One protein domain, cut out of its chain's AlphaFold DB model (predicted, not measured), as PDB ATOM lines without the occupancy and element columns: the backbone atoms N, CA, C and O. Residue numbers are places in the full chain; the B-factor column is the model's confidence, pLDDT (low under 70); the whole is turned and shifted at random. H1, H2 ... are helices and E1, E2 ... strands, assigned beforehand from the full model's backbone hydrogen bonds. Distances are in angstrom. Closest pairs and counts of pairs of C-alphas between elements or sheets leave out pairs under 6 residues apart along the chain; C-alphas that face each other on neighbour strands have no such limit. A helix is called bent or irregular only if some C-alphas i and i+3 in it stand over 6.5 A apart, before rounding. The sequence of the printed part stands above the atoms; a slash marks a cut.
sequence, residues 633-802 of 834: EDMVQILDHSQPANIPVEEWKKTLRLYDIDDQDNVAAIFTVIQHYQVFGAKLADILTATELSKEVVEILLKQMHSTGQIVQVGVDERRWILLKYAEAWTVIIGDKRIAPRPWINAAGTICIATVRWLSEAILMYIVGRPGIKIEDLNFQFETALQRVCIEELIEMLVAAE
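AT A GLANCE: This is residues 633 to 802 of the 834 residues of an uncharacterized protein of Diploscapter pachys (UniProt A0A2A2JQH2). The domain has two lobes: in one, helices H1, H7 and H8 gather round H9; in the other, H3, H5 and H6 pack round the strand hairpin E1 E2, with H2 and H4 packed on H3. The turn end of E1 E2 reaches the beginning of H9 at Val 789, while a second small hairpin, E3 E4, lies to one side and pairs with residues 643 to 644. The 170 printed residues include nine named helices and four strands, in the order H1 to H5, E1, E2, H6, E3, E4, H7 to H9; the class is mostly helix, and both two-stranded sheets are antiparallel. The whole is compact, with a radius of gyration of the C-alphas of 16.9 A and spans of 50 by 38 by 27 A.

IN THESE COORDINATES: H1 is residues 633 to 639, from C-alpha 633 at (37.557, 117.176, 185.708). H2 is 652 to 658, H3 661 to 677 (25.7 A), H4 684 to 691 and H5 695 to 707 (18.4 A). E1 is 711 to 715, E2 719 to 723 and H6 724 to 729. E3 is 732 to 734, E4 737 to 739, H7 753 to 768 (21.6 A), H8 775 to 782 and H9 788 to 800 (18.7 A), ending at C-alpha 800 at (34.992, 104.772, 186.035). H3 is only just irregular, C-alphas 662 and 665 being 7.0 A apart; H6 is irregular, with 7.6 A between C-alphas 725 and 728.

HOW THE PARTS SIT: H1 touches H9, the hub, opposite ways at a shallow tilt of 33 degrees, only just short of steep; their closest C-alphas, Met 635 and Met 797, are 6.4 A apart. H2 and H3 form a helical hairpin, closest at the C-alphas of Leu 656 and Gln 664, 6.2 A. H3 touches H4 at a steep tilt of 62 degrees, closest at the C-alphas of Ala 669 and Thr 691, 6.2 A. H4 and H5 only just touch, with 3 pairs of C-alphas within 8 A, the closest being Leu 688 and Lys 695, 6.8 A. In the hairpin E1 E2, N 712 and O 722 are 2.8 A apart, within hydrogen-bond range. The closest C-alphas of H3 and E2 are Ile 674 and Ile 722, 6.2 A; of H5 and E1, Met 705 and Ile 711, 5.8 A; of E1 and H6, Ile 711 and Leu 724, 5.2 A. In the hairpin E3 E4, N 734 and O 737 are 2.8 A apart, within hydrogen-bond range. H9 touches H7 about perpendicular, 84 degrees, closest at the C-alphas of Ser 760 and Leu 794, 6.1 A, and H8 at the C-alphas of Asn 779 and Arg 788, 5.8 A. In H4, H5, H7, H8 and H9 every O i to N i+4 pair is within hydrogen-bond range; H1 has 2 of 3, H3 11 of 13, H2 1 of 3 with 3 of 4 O i to N i+3 pairs, and H6 0 of 2 with 1 of 3.

THE WHOLE: The two C-alphas farthest apart, those of Lys 654 and Gly 769, are 51.6 A apart. The printed part has no cut; the links H1 to H2 and E4 to H7 are long. Residues 768 to 774, of which 768 belongs to H7, stand free. Mean pLDDT of the printed part is 84.7, and residues 647 to 652 are under 70.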
ATOM      1  N   GLU A 633      38.827 116.538 186.041       74.31
ATOM      2  CA  GLU A 633      37.557 117.176 185.708       74.31
ATOM      3  C   GLU A 633      36.448 116.153 185.403       74.31
ATOM      4  O   GLU A 633      35.339 116.297 185.921       74.31
ATOM      5  N   ASP A 634      36.732 115.099 184.634       77.06
ATOM      6  CA  ASP A 634      35.772 114.018 184.350       77.06
ATOM      7  C   ASP A 634      35.406 113.262 185.635       77.06
ATOM      8  O   ASP A 634      34.230 113.040 185.932       77.06
ATOM      9  N   MET A 635      36.402 112.965 186.478       78.31
ATOM     10  CA  MET A 635      36.169 112.311 187.771       78.31
ATOM     11  C   MET A 635      35.352 113.178 188.740       78.31
ATOM     12  O   MET A 635      34.613 112.654 189.577       78.31
ATOM     13  N   VAL A 636      35.465 114.506 188.633       79.94
ATOM     14  CA  VAL A 636      34.642 115.460 189.388       79.94
ATOM     15  C   VAL A 636      33.200 115.475 188.877       79.94
ATOM     16  O   VAL A 636      32.294 115.496 189.707       79.94
ATOM     17  N   GLN A 637      32.962 115.394 187.563       82.00
ATOM     18  CA  GLN A 637      31.604 115.342 186.993       82.00
ATOM     19  C   GLN A 637      30.805 114.123 187.480       82.00
ATOM     20  O   GLN A 637      29.614 114.244 187.755       82.00
ATOM     21  N   ILE A 638      31.456 112.971 187.675       82.50
ATOM     22  CA  ILE A 638      30.817 111.753 188.212       82.50
ATOM     23  C   ILE A 638      30.288 111.963 189.642       82.50
ATOM     24  O   ILE A 638      29.280 111.371 190.027       82.50
ATOM     25  N   LEU A 639      30.952 112.816 190.429       85.19
ATOM     26  CA  LEU A 639      30.592 113.129 191.814       85.19
ATOM     27  C   LEU A 639      29.757 114.417 191.961       85.19
ATOM     28  O   LEU A 639      29.225 114.666 193.049       85.19
ATOM     29  N   ASP A 640      29.656 115.252 190.919       83.56
ATOM     30  CA  ASP A 640      28.882 116.497 190.946       83.56
ATOM     31  C   ASP A 640      27.411 116.239 190.587       83.56
ATOM     32  O   ASP A 640      26.996 116.277 189.433       83.56
ATOM     33  N   HIS A 641      26.599 116.007 191.617       82.75
ATOM     34  CA  HIS A 641      25.137 115.917 191.512       82.75
ATOM     35  C   HIS A 641      24.440 117.267 191.793       82.75
ATOM     36  O   HIS A 641      23.300 117.297 192.268       82.75
ATOM     37  N   SER A 642      25.135 118.396 191.599       83.94
ATOM     38  CA  SER A 642      24.542 119.723 191.787       83.94
ATOM     39  C   SER A 642      23.619 120.123 190.638       83.94
ATOM     40  O   SER A 642      23.851 119.831 189.468       83.94
ATOM     41  N   GLN A 643      22.564 120.849 190.988       83.62
ATOM     42  CA  GLN A 643      21.595 121.419 190.054       83.62
ATOM     43  C   GLN A 643      21.496 122.935 190.269       83.62
ATOM     44  O   GLN A 643      21.827 123.407 191.357       83.62
ATOM     45  N   PRO A 644      21.012 123.730 189.300       81.69
ATOM     46  CA  PRO A 644      20.699 125.135 189.546       81.69
ATOM     47  C   PRO A 644      19.696 125.308 190.703       81.69
ATOM     48  O   PRO A 644      18.721 124.567 190.825       81.69
ATOM     49  N   ALA A 645      19.921 126.294 191.572       78.12
ATOM     50  CA  ALA A 645      19.095 126.528 192.758       78.12
ATOM     51  C   ALA A 645      17.646 126.908 192.405       78.12
ATOM     52  O   ALA A 645      16.703 126.442 193.055       78.12
ATOM     53  N   ASN A 646      17.497 127.706 191.342       70.38
ATOM     54  CA  ASN A 646      16.246 128.276 190.844       70.38
ATOM     55  C   ASN A 646      15.746 127.566 189.569       70.38
ATOM     56  O   ASN A 646      15.395 128.229 188.593       70.38
ATOM     57  N   ILE A 647      15.706 126.229 189.555       69.19
ATOM     58  CA  ILE A 647      14.928 125.504 188.535       69.19
ATOM     59  C   ILE A 647      13.436 125.810 188.771       69.19
ATOM     60  O   ILE A 647      12.940 125.548 189.874       69.19
ATOM     61  N   PRO A 648      12.692 126.341 187.782       64.00
ATOM     62  CA  PRO A 648      11.243 126.458 187.885       64.00
ATOM     63  C   PRO A 648      10.631 125.064 188.037       64.00
ATOM     64  O   PRO A 648      10.926 124.169 187.248       64.00
ATOM     65  N   VAL A 649       9.748 124.870 189.020       64.75
ATOM     66  CA  VAL A 649       8.963 123.631 189.116       64.75
ATOM     67  C   VAL A 649       7.913 123.654 188.005       64.75
ATOM     68  O   VAL A 649       6.789 124.115 188.202       64.75
ATOM     69  N   GLU A 650       8.306 123.213 186.813       62.94
ATOM     70  CA  GLU A 650       7.395 123.087 185.683       62.94
ATOM     71  C   GLU A 650       6.327 122.016 185.940       62.94
ATOM     72  O   GLU A 650       6.503 121.060 186.700       62.94
ATOM     73  N   GLU A 651       5.177 122.174 185.286       66.31
ATOM     74  CA  GLU A 651       4.130 121.161 185.335       66.31
ATOM     75  C   GLU A 651       4.615 119.884 184.648       66.31
ATOM     76  O   GLU A 651       4.911 119.899 183.455       66.31
ATOM     77  N   TRP A 652       4.581 118.764 185.372       69.31
ATOM     78  CA  TRP A 652       4.938 117.422 184.890       69.31
ATOM     79  C   TRP A 652       4.466 117.100 183.457       69.31
ATOM     80  O   TRP A 652       5.189 116.523 182.653       69.31
ATOM     81  N   LYS A 653       3.248 117.524 183.097       70.88
ATOM     82  CA  LYS A 653       2.648 117.291 181.769       70.88
ATOM     83  C   LYS A 653       3.307 118.067 180.620       70.88
ATOM     84  O   LYS A 653       3.098 117.716 179.461       70.88
ATOM     85  N   LYS A 654       4.037 119.145 180.919       72.38
ATOM     86  CA  LYS A 654       4.848 119.899 179.952       72.38
ATOM     87  C   LYS A 654       6.208 119.235 179.794       72.38
ATOM     88  O   LYS A 654       6.617 118.989 178.666       72.38
ATOM     89  N   THR A 655       6.834 118.860 180.908       70.81
ATOM     90  CA  THR A 655       8.155 118.222 180.912       70.81
ATOM     91  C   THR A 655       8.139 116.802 180.343       70.81
ATOM     92  O   THR A 655       9.131 116.387 179.756       70.81
ATOM     93  N   LEU A 656       7.009 116.082 180.412       75.38
ATOM     94  CA  LEU A 656       6.832 114.784 179.741       75.38
ATOM     95  C   LEU A 656       7.073 114.867 178.219       75.38
ATOM     96  O   LEU A 656       7.540 113.912 177.614       75.38
ATOM     97  N   ARG A 657       6.809 116.025 177.596       74.56
ATOM     98  CA  ARG A 657       6.992 116.244 176.148       74.56
ATOM     99  C   ARG A 657       8.456 116.411 175.722       74.56
ATOM    100  O   ARG A 657       8.704 116.613 174.539       74.56
ATOM    101  N   LEU A 658       9.390 116.401 176.674       76.94
ATOM    102  CA  LEU A 658      10.833 116.455 176.419       76.94
ATOM    103  C   LEU A 658      11.442 115.060 176.199       76.94
ATOM    104  O   LEU A 658      12.608 114.977 175.831       76.94
ATOM    105  N   TYR A 659      10.670 113.995 176.435       80.25
ATOM    106  CA  TYR A 659      11.080 112.606 176.236       80.25
ATOM    107  C   TYR A 659      10.509 112.050 174.933       80.25
ATOM    108  O   TYR A 659       9.412 112.442 174.510       80.25
ATOM    109  N   ASP A 660      11.230 111.105 174.330       82.00
ATOM    110  CA  ASP A 660      10.754 110.356 173.170       82.00
ATOM    111  C   ASP A 660       9.456 109.610 173.496       82.00
ATOM    112  O   ASP A 660       9.229 109.184 174.629       82.00
ATOM    113  N   ILE A 661       8.573 109.489 172.500       74.56
ATOM    114  CA  ILE A 661       7.189 109.015 172.684       74.56
ATOM    115  C   ILE A 661       7.153 107.631 173.346       74.56
ATOM    116  O   ILE A 661       6.332 107.408 174.233       74.56
ATOM    117  N   ASP A 662       8.081 106.753 172.966       77.25
ATOM    118  CA  ASP A 662       8.181 105.380 173.468       77.25
ATOM    119  C   ASP A 662       8.612 105.311 174.951       77.25
ATOM    120  O   ASP A 662       8.292 104.347 175.646       77.25
ATOM    121  N   ASP A 663       9.272 106.355 175.466       82.81
ATOM    122  CA  ASP A 663       9.713 106.456 176.861       82.81
ATOM    123  C   ASP A 663       8.743 107.235 177.763       82.81
ATOM    124  O   ASP A 663       8.847 107.151 178.989       82.81
ATOM    125  N   GLN A 664       7.768 107.967 177.211       83.44
ATOM    126  CA  GLN A 664       6.855 108.805 178.007       83.44
ATOM    127  C   GLN A 664       6.036 108.001 179.028       83.44
ATOM    128  O   GLN A 664       5.853 108.466 180.157       83.44
ATOM    129  N   ASP A 665       5.596 106.790 178.678       84.88
ATOM    130  CA  ASP A 665       4.859 105.910 179.595       84.88
ATOM    131  C   ASP A 665       5.777 105.317 180.683       84.88
ATOM    132  O   ASP A 665       5.400 105.280 181.858       84.88
ATOM    133  N   ASN A 666       7.019 104.954 180.336       87.56
ATOM    134  CA  ASN A 666       8.037 104.478 181.285       87.56
ATOM    135  C   ASN A 666       8.403 105.575 182.301       87.56
ATOM    136  O   ASN A 666       8.424 105.358 183.515       87.56
ATOM    137  N   VAL A 667       8.624 106.793 181.804       86.19
ATOM    138  CA  VAL A 667       8.919 107.993 182.593       86.19
ATOM    139  C   VAL A 667       7.723 108.387 183.476       86.19
ATOM    140  O   VAL A 667       7.913 108.773 184.633       86.19
ATOM    141  N   ALA A 668       6.484 108.222 182.995       87.12
ATOM    142  CA  ALA A 668       5.274 108.380 183.803       87.12
ATOM    143  C   ALA A 668       5.182 107.343 184.932       87.12
ATOM    144  O   ALA A 668       4.921 107.725 186.078       87.12
ATOM    145  N   ALA A 669       5.457 106.067 184.651       87.75
ATOM    146  CA  ALA A 669       5.501 105.018 185.666       87.75
ATOM    147  C   ALA A 669       6.538 105.350 186.758       87.75
ATOM    148  O   ALA A 669       6.167 105.490 187.929       87.75
ATOM    149  N   ILE A 670       7.797 105.610 186.380       90.69
ATOM    150  CA  ILE A 670       8.880 105.990 187.309       90.69
ATOM    151  C   ILE A 670       8.487 107.216 188.152       90.69
ATOM    152  O   ILE A 670       8.633 107.202 189.378       90.69
ATOM    153  N   PHE A 671       7.927 108.265 187.539       89.81
ATOM    154  CA  PHE A 671       7.497 109.464 188.264       89.81
ATOM    155  C   PHE A 671       6.396 109.184 189.290       89.81
ATOM    156  O   PHE A 671       6.464 109.713 190.402       89.81
ATOM    157  N   THR A 672       5.397 108.352 188.966       89.88
ATOM    158  CA  THR A 672       4.337 108.004 189.931       89.88
ATOM    159  C   THR A 672       4.881 107.240 191.137       89.88
ATOM    160  O   THR A 672       4.469 107.526 192.266       89.88
ATOM    161  N   VAL A 673       5.870 106.361 190.933       91.88
ATOM    162  CA  VAL A 673       6.574 105.670 192.022       91.88
ATOM    163  C   VAL A 673       7.343 106.674 192.881       91.88
ATOM    164  O   VAL A 673       7.120 106.742 194.088       91.88
ATOM    165  N   ILE A 674       8.176 107.539 192.291       92.19
ATOM    166  CA  ILE A 674       8.926 108.557 193.055       92.19
ATOM    167  C   ILE A 674       7.969 109.512 193.798       92.19
ATOM    168  O   ILE A 674       8.225 109.891 194.945       92.19
ATOM    169  N   GLN A 675       6.828 109.865 193.197       90.75
ATOM    170  CA  GLN A 675       5.801 110.687 193.839       90.75
ATOM    171  C   GLN A 675       5.185 110.011 195.075       90.75
ATOM    172  O   GLN A 675       4.859 110.717 196.033       90.75
ATOM    173  N   HIS A 676       5.041 108.682 195.076       92.06
ATOM    174  CA  HIS A 676       4.504 107.914 196.202       92.06
ATOM    175  C   HIS A 676       5.396 108.009 197.453       92.06
ATOM    176  O   HIS A 676       4.887 108.234 198.550       92.06
ATOM    177  N   TYR A 677       6.723 107.927 197.291       89.81
ATOM    178  CA  TYR A 677       7.694 107.982 198.400       89.81
ATOM    179  C   TYR A 677       7.957 109.395 198.960       89.81
ATOM    180  O   TYR A 677       8.584 109.544 200.014       89.81
ATOM    181  N   GLN A 678       7.466 110.439 198.285       90.69
ATOM    182  CA  GLN A 678       7.517 111.838 198.722       90.69
ATOM    183  C   GLN A 678       8.913 112.286 199.211       90.69
ATOM    184  O   GLN A 678       9.872 112.285 198.444       90.69
ATOM    185  N   VAL A 679       9.027 112.690 200.484       88.00
ATOM    186  CA  VAL A 679      10.243 113.253 201.095       88.00
ATOM    187  C   VAL A 679      11.271 112.174 201.463       88.00
ATOM    188  O   VAL A 679      12.424 112.502 201.714       88.00
ATOM    189  N   PHE A 680      10.909 110.888 201.480       88.38
ATOM    190  CA  PHE A 680      11.859 109.802 201.770       88.38
ATOM    191  C   PHE A 680      12.589 109.288 200.521       88.38
ATOM    192  O   PHE A 680      13.664 108.697 200.647       88.38
ATOM    193  N   GLY A 681      12.021 109.527 199.336       91.00
ATOM    194  CA  GLY A 681      12.550 109.080 198.048       91.00
ATOM    195  C   GLY A 681      12.454 107.579 197.802       91.00
ATOM    196  O   GLY A 681      12.516 106.772 198.732       91.00
ATOM    197  N   ALA A 682      12.311 107.221 196.529       92.50
ATOM    198  CA  ALA A 682      12.289 105.832 196.082       92.50
ATOM    199  C   ALA A 682      13.723 105.302 195.923       92.50
ATOM    200  O   ALA A 682      14.595 106.038 195.447       92.50
ATOM    201  N   LYS A 683      13.970 104.042 196.302       93.12
ATOM    202  CA  LYS A 683      15.222 103.326 195.988       93.12
ATOM    203  C   LYS A 683      15.164 102.743 194.576       93.12
ATOM    204  O   LYS A 683      14.086 102.573 194.013       93.12
ATOM    205  N   LEU A 684      16.316 102.338 194.039       90.81
ATOM    206  CA  LEU A 684      16.382 101.700 192.719       90.81
ATOM    207  C   LEU A 684      15.587 100.385 192.703       90.81
ATOM    208  O   LEU A 684      14.785 100.163 191.805       90.81
ATOM    209  N   ALA A 685      15.736  99.561 193.747       89.25
ATOM    210  CA  ALA A 685      14.977  98.321 193.913       89.25
ATOM    211  C   ALA A 685      13.453  98.550 193.984       89.25
ATOM    212  O   ALA A 685      12.696  97.780 193.395       89.25
ATOM    213  N   ASP A 686      13.010  99.620 194.657       91.12
ATOM    214  CA  ASP A 686      11.591  99.985 194.756       91.12
ATOM    215  C   ASP A 686      11.022 100.371 193.379       91.12
ATOM    216  O   ASP A 686       9.931  99.940 193.014       91.12
ATOM    217  N   ILE A 687      11.780 101.149 192.591       91.06
ATOM    218  CA  ILE A 687      11.402 101.552 191.227       91.06
ATOM    219  C   ILE A 687      11.338 100.328 190.308       91.06
ATOM    220  O   ILE A 687      10.336 100.141 189.621       91.06
ATOM    221  N   LEU A 688      12.360  99.467 190.322       91.56
ATOM    222  CA  LEU A 688      12.404  98.259 189.487       91.56
ATOM    223  C   LEU A 688      11.253  97.297 189.808       91.56
ATOM    224  O   LEU A 688      10.594  96.801 188.901       91.56
ATOM    225  N   THR A 689      10.955  97.099 191.094       90.81
ATOM    226  CA  THR A 689       9.852  96.226 191.537       90.81
ATOM    227  C   THR A 689       8.476  96.791 191.173       90.81
ATOM    228  O   THR A 689       7.548  96.024 190.943       90.81
ATOM    229  N   ALA A 690       8.322  98.117 191.127       89.00
ATOM    230  CA  ALA A 690       7.046  98.771 190.834       89.00
ATOM    231  C   ALA A 690       6.804  99.062 189.341       89.00
ATOM    232  O   ALA A 690       5.660  99.297 188.957       89.00
ATOM    233  N   THR A 691       7.856  99.092 188.515       88.31
ATOM    234  CA  THR A 691       7.762  99.387 187.070       88.31
ATOM    235  C   THR A 691       8.002  98.174 186.172       88.31
ATOM    236  O   THR A 691       7.681  98.247 184.992       88.31
ATOM    237  N   GLU A 692       8.559  97.077 186.701       87.88
ATOM    238  CA  GLU A 692       8.936  95.859 185.953       87.88
ATOM    239  C   GLU A 692       9.925  96.105 184.785       87.88
ATOM    240  O   GLU A 692      10.144  95.240 183.938       87.88
ATOM    241  N   LEU A 693      10.571  97.277 184.759       89.19
ATOM    242  CA  LEU A 693      11.569  97.672 183.763       89.19
ATOM    243  C   LEU A 693      12.958  97.092 184.073       89.19
ATOM    244  O   LEU A 693      13.287  96.768 185.216       89.19
ATOM    245  N   SER A 694      13.821  97.010 183.054       89.62
ATOM    246  CA  SER A 694      15.218  96.613 183.248       89.62
ATOM    247  C   SER A 694      16.028  97.707 183.960       89.62
ATOM    248  O   SER A 694      15.778  98.906 183.803       89.62
ATOM    249  N   LYS A 695      17.043  97.288 184.729       88.62
ATOM    250  CA  LYS A 695      17.933  98.183 185.492       88.62
ATOM    251  C   LYS A 695      18.569  99.264 184.615       88.62
ATOM    252  O   LYS A 695      18.555 100.431 184.986       88.62
ATOM    253  N   GLU A 696      19.066  98.878 183.444       88.38
ATOM    254  CA  GLU A 696      19.734  99.772 182.492       88.38
ATOM    255  C   GLU A 696      18.798 100.878 181.981       88.38
ATOM    256  O   GLU A 696      19.163 102.053 182.016       88.38
ATOM    257  N   VAL A 697      17.568 100.525 181.582       88.75
ATOM    258  CA  VAL A 697      16.562 101.494 181.111       88.75
ATOM    259  C   VAL A 697      16.190 102.462 182.232       88.75
ATOM    260  O   VAL A 697      16.201 103.675 182.028       88.75
ATOM    261  N   VAL A 698      15.940 101.956 183.445       90.19
ATOM    262  CA  VAL A 698      15.626 102.805 184.604       90.19
ATOM    263  C   VAL A 698      16.783 103.752 184.937       90.19
ATOM    264  O   VAL A 698      16.542 104.932 185.178       90.19
ATOM    265  N   GLU A 699      18.036 103.298 184.909       89.56
ATOM    266  CA  GLU A 699      19.198 104.161 185.164       89.56
ATOM    267  C   GLU A 699      19.393 105.242 184.086       89.56
ATOM    268  O   GLU A 699      19.746 106.377 184.424       89.56
ATOM    269  N   ILE A 700      19.129 104.938 182.809       89.31
ATOM    270  CA  ILE A 700      19.158 105.923 181.715       89.31
ATOM    271  C   ILE A 700      18.063 106.979 181.914       89.31
ATOM    272  O   ILE A 700      18.362 108.176 181.929       89.31
ATOM    273  N   LEU A 701      16.817 106.553 182.141       89.31
ATOM    274  CA  LEU A 701      15.687 107.464 182.343       89.31
ATOM    275  C   LEU A 701      15.866 108.321 183.606       89.31
ATOM    276  O   LEU A 701      15.620 109.524 183.570       89.31
ATOM    277  N   LEU A 702      16.385 107.762 184.705       90.56
ATOM    278  CA  LEU A 702      16.694 108.531 185.916       90.56
ATOM    279  C   LEU A 702      17.799 109.577 185.683       90.56
ATOM    280  O   LEU A 702      17.694 110.688 186.206       90.56
ATOM    281  N   LYS A 703      18.824 109.277 184.869       88.12
ATOM    282  CA  LYS A 703      19.840 110.267 184.462       88.12
ATOM    283  C   LYS A 703      19.222 111.402 183.635       88.12
ATOM    284  O   LYS A 703      19.521 112.566 183.903       88.12
ATOM    285  N   GLN A 704      18.320 111.097 182.700       86.12
ATOM    286  CA  GLN A 704      17.590 112.111 181.922       86.12
ATOM    287  C   GLN A 704      16.639 112.955 182.801       86.12
ATOM    288  O   GLN A 704      16.615 114.183 182.714       86.12
ATOM    289  N   MET A 705      15.892 112.330 183.716       86.94
ATOM    290  CA  MET A 705      15.035 113.035 184.683       86.94
ATOM    291  C   MET A 705      15.838 113.926 185.644       86.94
ATOM    292  O   MET A 705      15.335 114.948 186.122       86.94
ATOM    293  N   HIS A 706      17.087 113.555 185.941       87.12
ATOM    294  CA  HIS A 706      17.992 114.372 186.742       87.12
ATOM    295  C   HIS A 706      18.560 115.557 185.944       87.12
ATOM    296  O   HIS A 706      18.566 116.678 186.458       87.12
ATOM    297  N   SER A 707      18.970 115.352 184.685       82.75
ATOM    298  CA  SER A 707      19.497 116.425 183.825       82.75
ATOM    299  C   SER A 707      18.434 117.461 183.440       82.75
ATOM    300  O   SER A 707      18.730 118.650 183.362       82.75
ATOM    301  N   THR A 708      17.175 117.040 183.296       80.00
ATOM    302  CA  THR A 708      16.015 117.926 183.081       80.00
ATOM    303  C   THR A 708      15.515 118.622 184.358       80.00
ATOM    304  O   THR A 708      14.531 119.360 184.308       80.00
ATOM    305  N   GLY A 709      16.158 118.407 185.513       79.12
ATOM    306  CA  GLY A 709      15.828 119.090 186.770       79.12
ATOM    307  C   GLY A 709      14.546 118.611 187.467       79.12
ATOM    308  O   GLY A 709      14.099 119.241 188.423       79.12
ATOM    309  N   GLN A 710      13.942 117.508 187.018       82.69
ATOM    310  CA  GLN A 710      12.677 116.996 187.565       82.69
ATOM    311  C   GLN A 710      12.890 116.262 188.896       82.69
ATOM    312  O   GLN A 710      12.067 116.364 189.816       82.69
ATOM    313  N   ILE A 711      14.010 115.537 189.001       89.69
ATOM    314  CA  ILE A 711      14.392 114.765 190.187       89.69
ATOM    315  C   ILE A 711      15.799 115.111 190.672       89.69
ATOM    316  O   ILE A 711      16.682 115.502 189.906       89.69
ATOM    317  N   VAL A 712      16.014 114.912 191.968       89.06
ATOM    318  CA  VAL A 712      17.303 115.069 192.640       89.06
ATOM    319  C   VAL A 712      17.758 113.707 193.150       89.06
ATOM    320  O   VAL A 712      16.992 113.006 193.819       89.06
ATOM    321  N   GLN A 713      19.006 113.346 192.851       90.62
ATOM    322  CA  GLN A 713      19.672 112.192 193.441       90.62
ATOM    323  C   GLN A 713      20.179 112.555 194.840       90.62
ATOM    324  O   GLN A 713      20.974 113.478 195.021       90.62
ATOM    325  N   VAL A 714      19.703 111.829 195.848       89.94
ATOM    326  CA  VAL A 714      20.050 112.024 197.261       89.94
ATOM    327  C   VAL A 714      20.274 110.665 197.932       89.94
ATOM    328  O   VAL A 714      20.257 109.625 197.278       89.94
ATOM    329  N   GLY A 715      20.536 110.648 199.238       87.00
ATOM    330  CA  GLY A 715      20.768 109.404 199.969       87.00
ATOM    331  C   GLY A 715      21.674 109.572 201.179       87.00
ATOM    332  O   GLY A 715      22.343 110.595 201.326       87.00
ATOM    333  N   VAL A 716      21.672 108.549 202.037       85.19
ATOM    334  CA  VAL A 716      22.523 108.391 203.236       85.19
ATOM    335  C   VAL A 716      22.835 106.904 203.429       85.19
ATOM    336  O   VAL A 716      24.000 106.510 203.525       85.19
ATOM    337  N   ASP A 717      21.777 106.087 203.484       85.75
ATOM    338  CA  ASP A 717      21.834 104.625 203.531       85.75
ATOM    339  C   ASP A 717      22.140 104.032 202.155       85.75
ATOM    340  O   ASP A 717      22.922 103.099 202.053       85.75
ATOM    341  N   GLU A 718      21.522 104.584 201.119       87.81
ATOM    342  CA  GLU A 718      21.568 104.128 199.731       87.81
ATOM    343  C   GLU A 718      21.124 105.294 198.833       87.81
ATOM    344  O   GLU A 718      20.592 106.294 199.337       87.81
ATOM    345  N   ARG A 719      21.317 105.178 197.516       90.00
ATOM    346  CA  ARG A 719      20.802 106.150 196.542       90.00
ATOM    347  C   ARG A 719      19.276 106.156 196.500       90.00
ATOM    348  O   ARG A 719      18.625 105.112 196.493       90.00
ATOM    349  N   ARG A 720      18.724 107.367 196.484       92.06
ATOM    350  CA  ARG A 720      17.294 107.667 196.498       92.06
ATOM    351  C   ARG A 720      17.012 108.790 195.513       92.06
ATOM    352  O   ARG A 720      17.747 109.777 195.481       92.06
ATOM    353  N   TRP A 721      15.919 108.677 194.773       93.00
ATOM    354  CA  TRP A 721      15.458 109.728 193.869       93.00
ATOM    355  C   TRP A 721      14.229 110.416 194.453       93.00
ATOM    356  O   TRP A 721      13.338 109.762 195.004       93.00
ATOM    357  N   ILE A 722      14.211 111.749 194.379       92.38
ATOM    358  CA  ILE A 722      13.176 112.607 194.968       92.38
ATOM    359  C   ILE A 722      12.763 113.676 193.958       92.38
ATOM    360  O   ILE A 722      13.617 114.292 193.329       92.38
ATOM    361  N   LEU A 723      11.459 113.934 193.829       89.88
ATOM    362  CA  LEU A 723      10.950 115.043 193.013       89.88
ATOM    363  C   LEU A 723      11.437 116.388 193.564       89.88
ATOM    364  O   LEU A 723      11.365 116.604 194.775       89.88
ATOM    365  N   LEU A 724      11.822 117.331 192.697       86.50
ATOM    366  CA  LEU A 724      12.382 118.632 193.103       86.50
ATOM    367  C   LEU A 724      11.555 119.357 194.192       86.50
ATOM    368  O   LEU A 724      12.122 119.918 195.129       86.50
ATOM    369  N   LYS A 725      10.216 119.250 194.145       85.38
ATOM    370  CA  LYS A 725       9.275 119.792 195.153       85.38
ATOM    371  C   LYS A 725       9.459 119.288 196.598       85.38
ATOM    372  O   LYS A 725       8.887 119.875 197.509       85.38
ATOM    373  N   TYR A 726      10.195 118.199 196.815       88.19
ATOM    374  CA  TYR A 726      10.478 117.615 198.134       88.19
ATOM    375  C   TYR A 726      11.982 117.627 198.478       88.19
ATOM    376  O   TYR A 726      12.380 117.134 199.534       88.19
ATOM    377  N   ALA A 727      12.831 118.186 197.608       86.75
ATOM    378  CA  ALA A 727      14.288 118.110 197.734       86.75
ATOM    379  C   ALA A 727      14.878 118.966 198.872       86.75
ATOM    380  O   ALA A 727      16.024 118.745 199.266       86.75
ATOM    381  N   GLU A 728      14.127 119.931 199.411       86.25
ATOM    382  CA  GLU A 728      14.578 120.848 200.473       86.25
ATOM    383  C   GLU A 728      15.073 120.116 201.734       86.25
ATOM    384  O   GLU A 728      16.068 120.514 202.323       86.25
ATOM    385  N   ALA A 729      14.464 118.982 202.094       86.56
ATOM    386  CA  ALA A 729      14.890 118.182 203.248       86.56
ATOM    387  C   ALA A 729      16.284 117.536 203.090       86.56
ATOM    388  O   ALA A 729      16.911 117.159 204.078       86.56
ATOM    389  N   TRP A 730      16.762 117.374 201.853       90.19
ATOM    390  CA  TRP A 730      17.997 116.647 201.527       90.19
ATOM    391  C   TRP A 730      19.105 117.528 200.948       90.19
ATOM    392  O   TRP A 730      20.248 117.079 200.835       90.19
ATOM    393  N   THR A 731      18.772 118.757 200.556       89.62
ATOM    394  CA  THR A 731      19.660 119.652 199.812       89.62
ATOM    395  C   THR A 731      19.827 120.989 200.514       89.62
ATOM    396  O   THR A 731      18.933 121.462 201.204       89.62
ATOM    397  N   VAL A 732      20.983 121.609 200.298       88.12
ATOM    398  CA  VAL A 732      21.263 122.997 200.672       88.12
ATOM    399  C   VAL A 732      21.524 123.809 199.407       88.12
ATOM    400  O   VAL A 732      21.912 123.256 198.374       88.12
ATOM    401  N   ILE A 733      21.305 125.116 199.482       87.19
ATOM    402  CA  ILE A 733      21.594 126.062 198.407       87.19
ATOM    403  C   ILE A 733      22.916 126.764 198.735       87.19
ATOM    404  O   ILE A 733      23.067 127.350 199.808       87.19
ATOM    405  N   ILE A 734      23.882 126.686 197.820       81.31
ATOM    406  CA  ILE A 734      25.200 127.316 197.937       81.31
ATOM    407  C   ILE A 734      25.444 128.124 196.662       81.31
ATOM    408  O   ILE A 734      25.641 127.559 195.585       81.31
ATOM    409  N   GLY A 735      25.378 129.454 196.777       79.00
ATOM    410  CA  GLY A 735      25.307 130.335 195.611       79.00
ATOM    411  C   GLY A 735      24.119 129.959 194.720       79.00
ATOM    412  O   GLY A 735      23.021 129.713 195.216       79.00
ATOM    413  N   ASP A 736      24.365 129.835 193.418       82.25
ATOM    414  CA  ASP A 736      23.344 129.470 192.429       82.25
ATOM    415  C   ASP A 736      23.135 127.949 192.273       82.25
ATOM    416  O   ASP A 736      22.422 127.520 191.364       82.25
ATOM    417  N   LYS A 737      23.728 127.111 193.142       85.00
ATOM    418  CA  LYS A 737      23.626 125.642 193.091       85.00
ATOM    419  C   LYS A 737      22.839 125.058 194.274       85.00
ATOM    420  O   LYS A 737      23.120 125.349 195.433       85.00
ATOM    421  N   ARG A 738      21.897 124.158 193.984       87.94
ATOM    422  CA  ARG A 738      21.288 123.194 194.914       87.94
ATOM    423  C   ARG A 738      22.158 121.941 194.969       87.94
ATOM    424  O   ARG A 738      22.474 121.362 193.932       87.94
ATOM    425  N   ILE A 739      22.530 121.518 196.174       88.12
ATOM    426  CA  ILE A 739      23.534 120.472 196.395       88.12
ATOM    427  C   ILE A 739      23.090 119.540 197.524       88.12
ATOM    428  O   ILE A 739      22.653 120.004 198.577       88.12
ATOM    429  N   ALA A 740      23.244 118.225 197.346       89.69
ATOM    430  CA  ALA A 740      23.144 117.249 198.430       89.69
ATOM    431  C   ALA A 740      24.494 117.169 199.182       89.69
ATOM    432  O   ALA A 740      25.485 116.752 198.580       89.69
ATOM    433  N   PRO A 741      24.595 117.543 200.474       88.44
ATOM    434  CA  PRO A 741      25.884 117.606 201.165       88.44
ATOM    435  C   PRO A 741      26.655 116.279 201.185       88.44
ATOM    436  O   PRO A 741      26.131 115.225 201.574       88.44
ATOM    437  N   ARG A 742      27.942 116.363 200.833       90.38
ATOM    438  CA  ARG A 742      28.936 115.283 200.907       90.38
ATOM    439  C   ARG A 742      30.215 115.786 201.585       90.38
ATOM    440  O   ARG A 742      30.502 116.977 201.490       90.38
ATOM    441  N   PRO A 743      31.016 114.916 202.230       88.06
ATOM    442  CA  PRO A 743      32.208 115.333 202.980       88.06
ATOM    443  C   PRO A 743      33.305 116.016 202.145       88.06
ATOM    444  O   PRO A 743      34.178 116.660 202.712       88.06
ATOM    445  N   TRP A 744      33.280 115.863 200.820       88.56
ATOM    446  CA  TRP A 744      34.236 116.460 199.883       88.56
ATOM    447  C   TRP A 744      33.744 117.746 199.209       88.56
ATOM    448  O   TRP A 744      34.460 118.289 198.375       88.56
ATOM    449  N   ILE A 745      32.548 118.242 199.530       86.31
ATOM    450  CA  ILE A 745      32.034 119.505 198.979       86.31
ATOM    451  C   ILE A 745      32.451 120.635 199.919       86.31
ATOM    452  O   ILE A 745      32.192 120.559 201.114       86.31
ATOM    453  N   ASN A 746      33.117 121.668 199.409       81.75
ATOM    454  CA  ASN A 746      33.576 122.791 200.229       81.75
ATOM    455  C   ASN A 746      32.453 123.814 200.507       81.75
ATOM    456  O   ASN A 746      31.336 123.716 199.994       81.75
ATOM    457  N   ALA A 747      32.754 124.841 201.308       75.06
ATOM    458  CA  ALA A 747      31.802 125.903 201.652       75.06
ATOM    459  C   ALA A 747      31.352 126.776 200.456       75.06
ATOM    460  O   ALA A 747      30.379 127.520 200.586       75.06
ATOM    461  N   ALA A 748      32.028 126.677 199.305       75.12
ATOM    462  CA  ALA A 748      31.656 127.329 198.049       75.12
ATOM    463  C   ALA A 748      30.783 126.442 197.135       75.12
ATOM    464  O   ALA A 748      30.397 126.877 196.055       75.12
ATOM    465  N   GLY A 749      30.462 125.209 197.549       76.00
ATOM    466  CA  GLY A 749      29.638 124.289 196.762       76.00
ATOM    467  C   GLY A 749      30.386 123.608 195.613       76.00
ATOM    468  O   GLY A 749      29.754 123.100 194.692       76.00
ATOM    469  N   THR A 750      31.721 123.588 195.655       84.12
ATOM    470  CA  THR A 750      32.567 122.887 194.678       84.12
ATOM    471  C   THR A 750      33.264 121.683 195.308       84.12
ATOM    472  O   THR A 750      33.419 121.588 196.529       84.12
ATOM    473  N   ILE A 751      33.655 120.714 194.479       85.81
ATOM    474  CA  ILE A 751      34.268 119.467 194.941       85.81
ATOM    475  C   ILE A 751      35.757 119.686 195.235       85.81
ATOM    476  O   ILE A 751      36.549 120.058 194.372       85.81
ATOM    477  N   CYS A 752      36.152 119.417 196.477       85.62
ATOM    478  CA  CYS A 752      37.530 119.463 196.937       85.62
ATOM    479  C   CYS A 752      38.273 118.196 196.476       85.62
ATOM    480  O   CYS A 752      38.282 117.176 197.173       85.62
ATOM    481  N   ILE A 753      38.920 118.269 195.307       82.25
ATOM    482  CA  ILE A 753      39.669 117.161 194.676       82.25
ATOM    483  C   ILE A 753      40.666 116.517 195.653       82.25
ATOM    484  O   ILE A 753      40.765 115.294 195.727       82.25
ATOM    485  N   ALA A 754      41.358 117.318 196.471       80.88
ATOM    486  CA  ALA A 754      42.287 116.816 197.487       80.88
ATOM    487  C   ALA A 754      41.604 115.912 198.536       80.88
ATOM    488  O   ALA A 754      42.197 114.929 198.983       80.88
ATOM    489  N   THR A 755      40.352 116.210 198.900       83.25
ATOM    490  CA  THR A 755      39.550 115.385 199.814       83.25
ATOM    491  C   THR A 755      39.053 114.117 199.132       83.25
ATOM    492  O   THR A 755      39.171 113.043 199.719       83.25
ATOM    493  N   VAL A 756      38.543 114.218 197.895       86.25
ATOM    494  CA  VAL A 756      38.118 113.050 197.098       86.25
ATOM    495  C   VAL A 756      39.271 112.062 196.970       86.25
ATOM    496  O   VAL A 756      39.130 110.915 197.381       86.25
ATOM    497  N   ARG A 757      40.434 112.543 196.507       83.25
ATOM    498  CA  ARG A 757      41.670 111.767 196.368       83.25
ATOM    499  C   ARG A 757      42.064 111.072 197.670       83.25
ATOM    500  O   ARG A 757      42.307 109.874 197.679       83.25
ATOM    501  N   TRP A 758      42.112 111.806 198.781       83.44
ATOM    502  CA  TRP A 758      42.529 111.247 200.069       83.44
ATOM    503  C   TRP A 758      41.602 110.122 200.569       83.44
ATOM    504  O   TRP A 758      42.076 109.122 201.116       83.44
ATOM    505  N   LEU A 759      40.287 110.270 200.374       86.81
ATOM    506  CA  LEU A 759      39.300 109.260 200.759       86.81
ATOM    507  C   LEU A 759      39.304 108.058 199.799       86.81
ATOM    508  O   LEU A 759      39.260 106.916 200.264       86.81
ATOM    509  N   SER A 760      39.403 108.291 198.486       87.12
ATOM    510  CA  SER A 760      39.425 107.230 197.475       87.12
ATOM    511  C   SER A 760      40.711 106.405 197.520       87.12
ATOM    512  O   SER A 760      40.623 105.180 197.522       87.12
ATOM    513  N   GLU A 761      41.886 107.027 197.687       84.19
ATOM    514  CA  GLU A 761      43.163 106.326 197.901       84.19
ATOM    515  C   GLU A 761      43.070 105.367 199.103       84.19
ATOM    516  O   GLU A 761      43.559 104.239 199.052       84.19
ATOM    517  N   ALA A 762      42.409 105.770 200.193       84.25
ATOM    518  CA  ALA A 762      42.235 104.918 201.367       84.25
ATOM    519  C   ALA A 762      41.298 103.716 201.126       84.25
ATOM    520  O   ALA A 762      41.574 102.627 201.642       84.25
ATOM    521  N   ILE A 763      40.223 103.891 200.348       87.94
ATOM    522  CA  ILE A 763      39.310 102.807 199.947       87.94
ATOM    523  C   ILE A 763      40.020 101.856 198.976       87.94
ATOM    524  O   ILE A 763      40.094 100.654 199.243       87.94
ATOM    525  N   LEU A 764      40.628 102.391 197.912       87.19
ATOM    526  CA  LEU A 764      41.380 101.635 196.911       87.19
ATOM    527  C   LEU A 764      42.487 100.799 197.561       87.19
ATOM    528  O   LEU A 764      42.567  99.594 197.334       87.19
ATOM    529  N   MET A 765      43.292 101.385 198.454       82.88
ATOM    530  CA  MET A 765      44.352 100.641 199.142       82.88
ATOM    531  C   MET A 765      43.826  99.529 200.065       82.88
ATOM    532  O   MET A 765      44.543  98.557 200.320       82.88
ATOM    533  N   TYR A 766      42.594  99.640 200.571       83.19
ATOM    534  CA  TYR A 766      41.952  98.577 201.346       83.19
ATOM    535  C   TYR A 766      41.455  97.435 200.443       83.19
ATOM    536  O   TYR A 766      41.630  96.271 200.809       83.19
ATOM    537  N   ILE A 767      40.931  97.756 199.251       83.81
ATOM    538  CA  ILE A 767      40.562  96.788 198.202       83.81
ATOM    539  C   ILE A 767      41.808  96.058 197.679       83.81
ATOM    540  O   ILE A 767      41.846  94.833 197.685       83.81
ATOM    541  N   VAL A 768      42.882  96.777 197.334       79.50
ATOM    542  CA  VAL A 768      44.167  96.187 196.902       79.50
ATOM    543  C   VAL A 768      44.759  95.268 197.980       79.50
ATOM    544  O   VAL A 768      45.353  94.235 197.677       79.50
ATOM    545  N   GLY A 769      44.564  95.595 199.261       71.44
ATOM    546  CA  GLY A 769      44.957  94.731 200.376       71.44
ATOM    547  C   GLY A 769      44.097  93.470 200.560       71.44
ATOM    548  O   GLY A 769      44.487  92.598 201.343       71.44
ATOM    549  N   ARG A 770      42.932  93.384 199.899       77.38
ATOM    550  CA  ARG A 770      41.933  92.303 199.982       77.38
ATOM    551  C   ARG A 770      41.139  92.180 198.663       77.38
ATOM    552  O   ARG A 770      39.961  92.544 198.638       77.38
ATOM    553  N   PRO A 771      41.749  91.680 197.574       78.56
ATOM    554  CA  PRO A 771      41.029  91.461 196.319       78.56
ATOM    555  C   PRO A 771      39.842  90.506 196.535       78.56
ATOM    556  O   PRO A 771      39.939  89.573 197.334       78.56
ATOM    557  N   GLY A 772      38.724  90.759 195.847       78.81
ATOM    558  CA  GLY A 772      37.471  90.008 196.028       78.81
ATOM    559  C   GLY A 772      36.675  90.371 197.293       78.81
ATOM    560  O   GLY A 772      35.860  89.577 197.758       78.81
ATOM    561  N   ILE A 773      36.915  91.542 197.896       84.94
ATOM    562  CA  ILE A 773      36.120  92.017 199.037       84.94
ATOM    563  C   ILE A 773      34.701  92.435 198.618       84.94
ATOM    564  O   ILE A 773      34.516  93.169 197.653       84.94
ATOM    565  N   LYS A 774      33.691  92.016 199.392       87.38
ATOM    566  CA  LYS A 774      32.293  92.421 199.186       87.38
ATOM    567  C   LYS A 774      32.084  93.905 199.499       87.38
ATOM    568  O   LYS A 774      32.586  94.406 200.510       87.38
ATOM    569  N   ILE A 775      31.240  94.575 198.709       87.19
ATOM    570  CA  ILE A 775      30.829  95.974 198.935       87.19
ATOM    571  C   ILE A 775      30.213  96.147 200.337       87.19
ATOM    572  O   ILE A 775      30.485  97.132 201.016       87.19
ATOM    573  N   GLU A 776      29.482  95.152 200.845       85.38
ATOM    574  CA  GLU A 776      28.948  95.152 202.217       85.38
ATOM    575  C   GLU A 776      30.027  95.226 203.311       85.38
ATOM    576  O   GLU A 776      29.831  95.884 204.335       85.38
ATOM    577  N   ASP A 777      31.171  94.563 203.117       85.12
ATOM    578  CA  ASP A 777      32.271  94.565 204.086       85.12
ATOM    579  C   ASP A 777      33.142  95.827 203.960       85.12
ATOM    580  O   ASP A 777      33.680  96.294 204.968       85.12
ATOM    581  N   LEU A 778      33.221  96.433 202.765       87.06
ATOM    582  CA  LEU A 778      33.725  97.802 202.586       87.06
ATOM    583  C   LEU A 778      32.835  98.802 203.330       87.06
ATOM    584  O   LEU A 778      33.325  99.551 204.177       87.06
ATOM    585  N   ASN A 779      31.526  98.749 203.080       86.50
ATOM    586  CA  ASN A 779      30.533  99.586 203.741       86.50
ATOM    587  C   ASN A 779      30.646  99.466 205.263       86.50
ATOM    588  O   ASN A 779      30.825 100.482 205.926       86.50
ATOM    589  N   PHE A 780      30.671  98.249 205.814       83.19
ATOM    590  CA  PHE A 780      30.852  98.008 207.252       83.19
ATOM    591  C   PHE A 780      32.182  98.551 207.809       83.19
ATOM    592  O   PHE A 780      32.211  99.120 208.902       83.19
ATOM    593  N   GLN A 781      33.294  98.397 207.082       84.44
ATOM    594  CA  GLN A 781      34.595  98.910 207.523       84.44
ATOM    595  C   GLN A 781      34.586 100.442 207.624       84.44
ATOM    596  O   GLN A 781      35.043 100.996 208.628       84.44
ATOM    597  N   PHE A 782      34.095 101.120 206.585       86.25
ATOM    598  CA  PHE A 782      34.141 102.576 206.459       86.25
ATOM    599  C   PHE A 782      32.936 103.289 207.107       86.25
ATOM    600  O   PHE A 782      33.019 104.497 207.335       86.25
ATOM    601  N   GLU A 783      31.889 102.560 207.523       82.38
ATOM    602  CA  GLU A 783      30.666 103.075 208.174       82.38
ATOM    603  C   GLU A 783      30.935 103.931 209.419       82.38
ATOM    604  O   GLU A 783      30.151 104.802 209.788       82.38
ATOM    605  N   THR A 784      32.052 103.688 210.106       77.81
ATOM    606  CA  THR A 784      32.451 104.490 211.273       77.81
ATOM    607  C   THR A 784      32.852 105.915 210.881       77.81
ATOM    608  O   THR A 784      32.636 106.854 211.648       77.81
ATOM    609  N   ALA A 785      33.342 106.125 209.658       81.38
ATOM    610  CA  ALA A 785      33.860 107.398 209.169       81.38
ATOM    611  C   ALA A 785      32.933 108.060 208.130       81.38
ATOM    612  O   ALA A 785      32.536 109.205 208.339       81.38
ATOM    613  N   LEU A 786      32.483 107.331 207.106       87.25
ATOM    614  CA  LEU A 786      31.594 107.824 206.042       87.25
ATOM    615  C   LEU A 786      30.177 107.239 206.159       87.25
ATOM    616  O   LEU A 786      29.953 106.265 206.876       87.25
ATOM    617  N   GLN A 787      29.214 107.867 205.485       88.69
ATOM    618  CA  GLN A 787      27.901 107.267 205.223       88.69
ATOM    619  C   GLN A 787      28.010 106.288 204.047       88.69
ATOM    620  O   GLN A 787      28.901 106.435 203.210       88.69
ATOM    621  N   ARG A 788      27.104 105.307 203.979       89.25
ATOM    622  CA  ARG A 788      27.142 104.229 202.980       89.25
ATOM    623  C   ARG A 788      27.107 104.751 201.539       89.25
ATOM    624  O   ARG A 788      27.997 104.411 200.766       89.25
ATOM    625  N   VAL A 789      26.186 105.667 201.224       89.31
ATOM    626  CA  VAL A 789      26.082 106.256 199.874       89.31
ATOM    627  C   VAL A 789      27.389 106.927 199.415       89.31
ATOM    628  O   VAL A 789      27.750 106.854 198.248       89.31
ATOM    629  N   CYS A 790      28.150 107.522 200.341       90.56
ATOM    630  CA  CYS A 790      29.415 108.188 200.025       90.56
ATOM    631  C   CYS A 790      30.542 107.197 199.701       90.56
ATOM    632  O   CYS A 790      31.517 107.566 199.056       90.56
ATOM    633  N   ILE A 791      30.450 105.961 200.197       91.06
ATOM    634  CA  ILE A 791      31.400 104.888 199.882       91.06
ATOM    635  C   ILE A 791      31.067 104.334 198.494       91.06
ATOM    636  O   ILE A 791      31.971 104.145 197.691       91.06
ATOM    637  N   GLU A 792      29.779 104.150 198.195       90.06
ATOM    638  CA  GLU A 792      29.280 103.693 196.891       90.06
ATOM    639  C   GLU A 792      29.614 104.701 195.771       90.06
ATOM    640  O   GLU A 792      30.191 104.311 194.761       90.06
ATOM    641  N   GLU A 793      29.414 106.005 195.993       90.50
ATOM    642  CA  GLU A 793      29.842 107.075 195.069       90.50
ATOM    643  C   GLU A 793      31.362 107.076 194.807       90.50
ATOM    644  O   GLU A 793      31.796 107.229 193.665       90.50
ATOM    645  N   LEU A 794      32.193 106.864 195.838       91.12
ATOM    646  CA  LEU A 794      33.650 106.767 195.668       91.12
ATOM    647  C   LEU A 794      34.088 105.454 194.996       91.12
ATOM    648  O   LEU A 794      35.123 105.440 194.333       91.12
ATOM    649  N   ILE A 795      33.330 104.364 195.154       90.88
ATOM    650  CA  ILE A 795      33.561 103.095 194.449       90.88
ATOM    651  C   ILE A 795      33.240 103.257 192.963       90.88
ATOM    652  O   ILE A 795      34.067 102.885 192.143       90.88
ATOM    653  N   GLU A 796      32.105 103.855 192.602       88.69
ATOM    654  CA  GLU A 796      31.754 104.103 191.195       88.69
ATOM    655  C   GLU A 796      32.754 105.025 190.498       88.69
ATOM    656  O   GLU A 796      33.155 104.754 189.371       88.69
ATOM    657  N   MET A 797      33.233 106.059 191.194       88.75
ATOM    658  CA  MET A 797      34.331 106.900 190.717       88.75
ATOM    659  C   MET A 797      35.608 106.070 190.469       88.75
ATOM    660  O   MET A 797      36.237 106.212 189.429       88.75
ATOM    661  N   LEU A 798      35.961 105.131 191.357       86.62
ATOM    662  CA  LEU A 798      37.095 104.220 191.136       86.62
ATOM    663  C   LEU A 798      36.855 103.189 190.009       86.62
ATOM    664  O   LEU A 798      37.828 102.757 189.394       86.62
ATOM    665  N   VAL A 799      35.606 102.793 189.734       85.88
ATOM    666  CA  VAL A 799      35.252 101.927 188.592       85.88
ATOM    667  C   VAL A 799      35.393 102.689 187.278       85.88
ATOM    668  O   VAL A 799      36.021 102.194 186.350       85.88
ATOM    669  N   ALA A 800      34.871 103.915 187.210       81.88
ATOM    670  CA  ALA A 800      34.992 104.772 186.035       81.88
ATOM    671  C   ALA A 800      36.438 105.230 185.767       81.88
ATOM    672  O   ALA A 800      36.791 105.496 184.627       81.88
ATOM    673  N   ALA A 801      37.288 105.265 186.799       78.56
ATOM    674  CA  ALA A 801      38.736 105.444 186.673       78.56
ATOM    675  C   ALA A 801      39.498 104.165 186.260       78.56
ATOM    676  O   ALA A 801      40.721 104.125 186.402       78.56
ATOM    677  N   GLU A 802      38.794 103.090 185.886       76.12
ATOM    678  CA  GLU A 802      39.329 101.750 185.579       76.12
ATOM    679  C   GLU A 802      40.240 101.153 186.679       76.12
ATOM    680  O   GLU A 802      40.996 100.205 186.463       76.12
TER     681      GLU A 802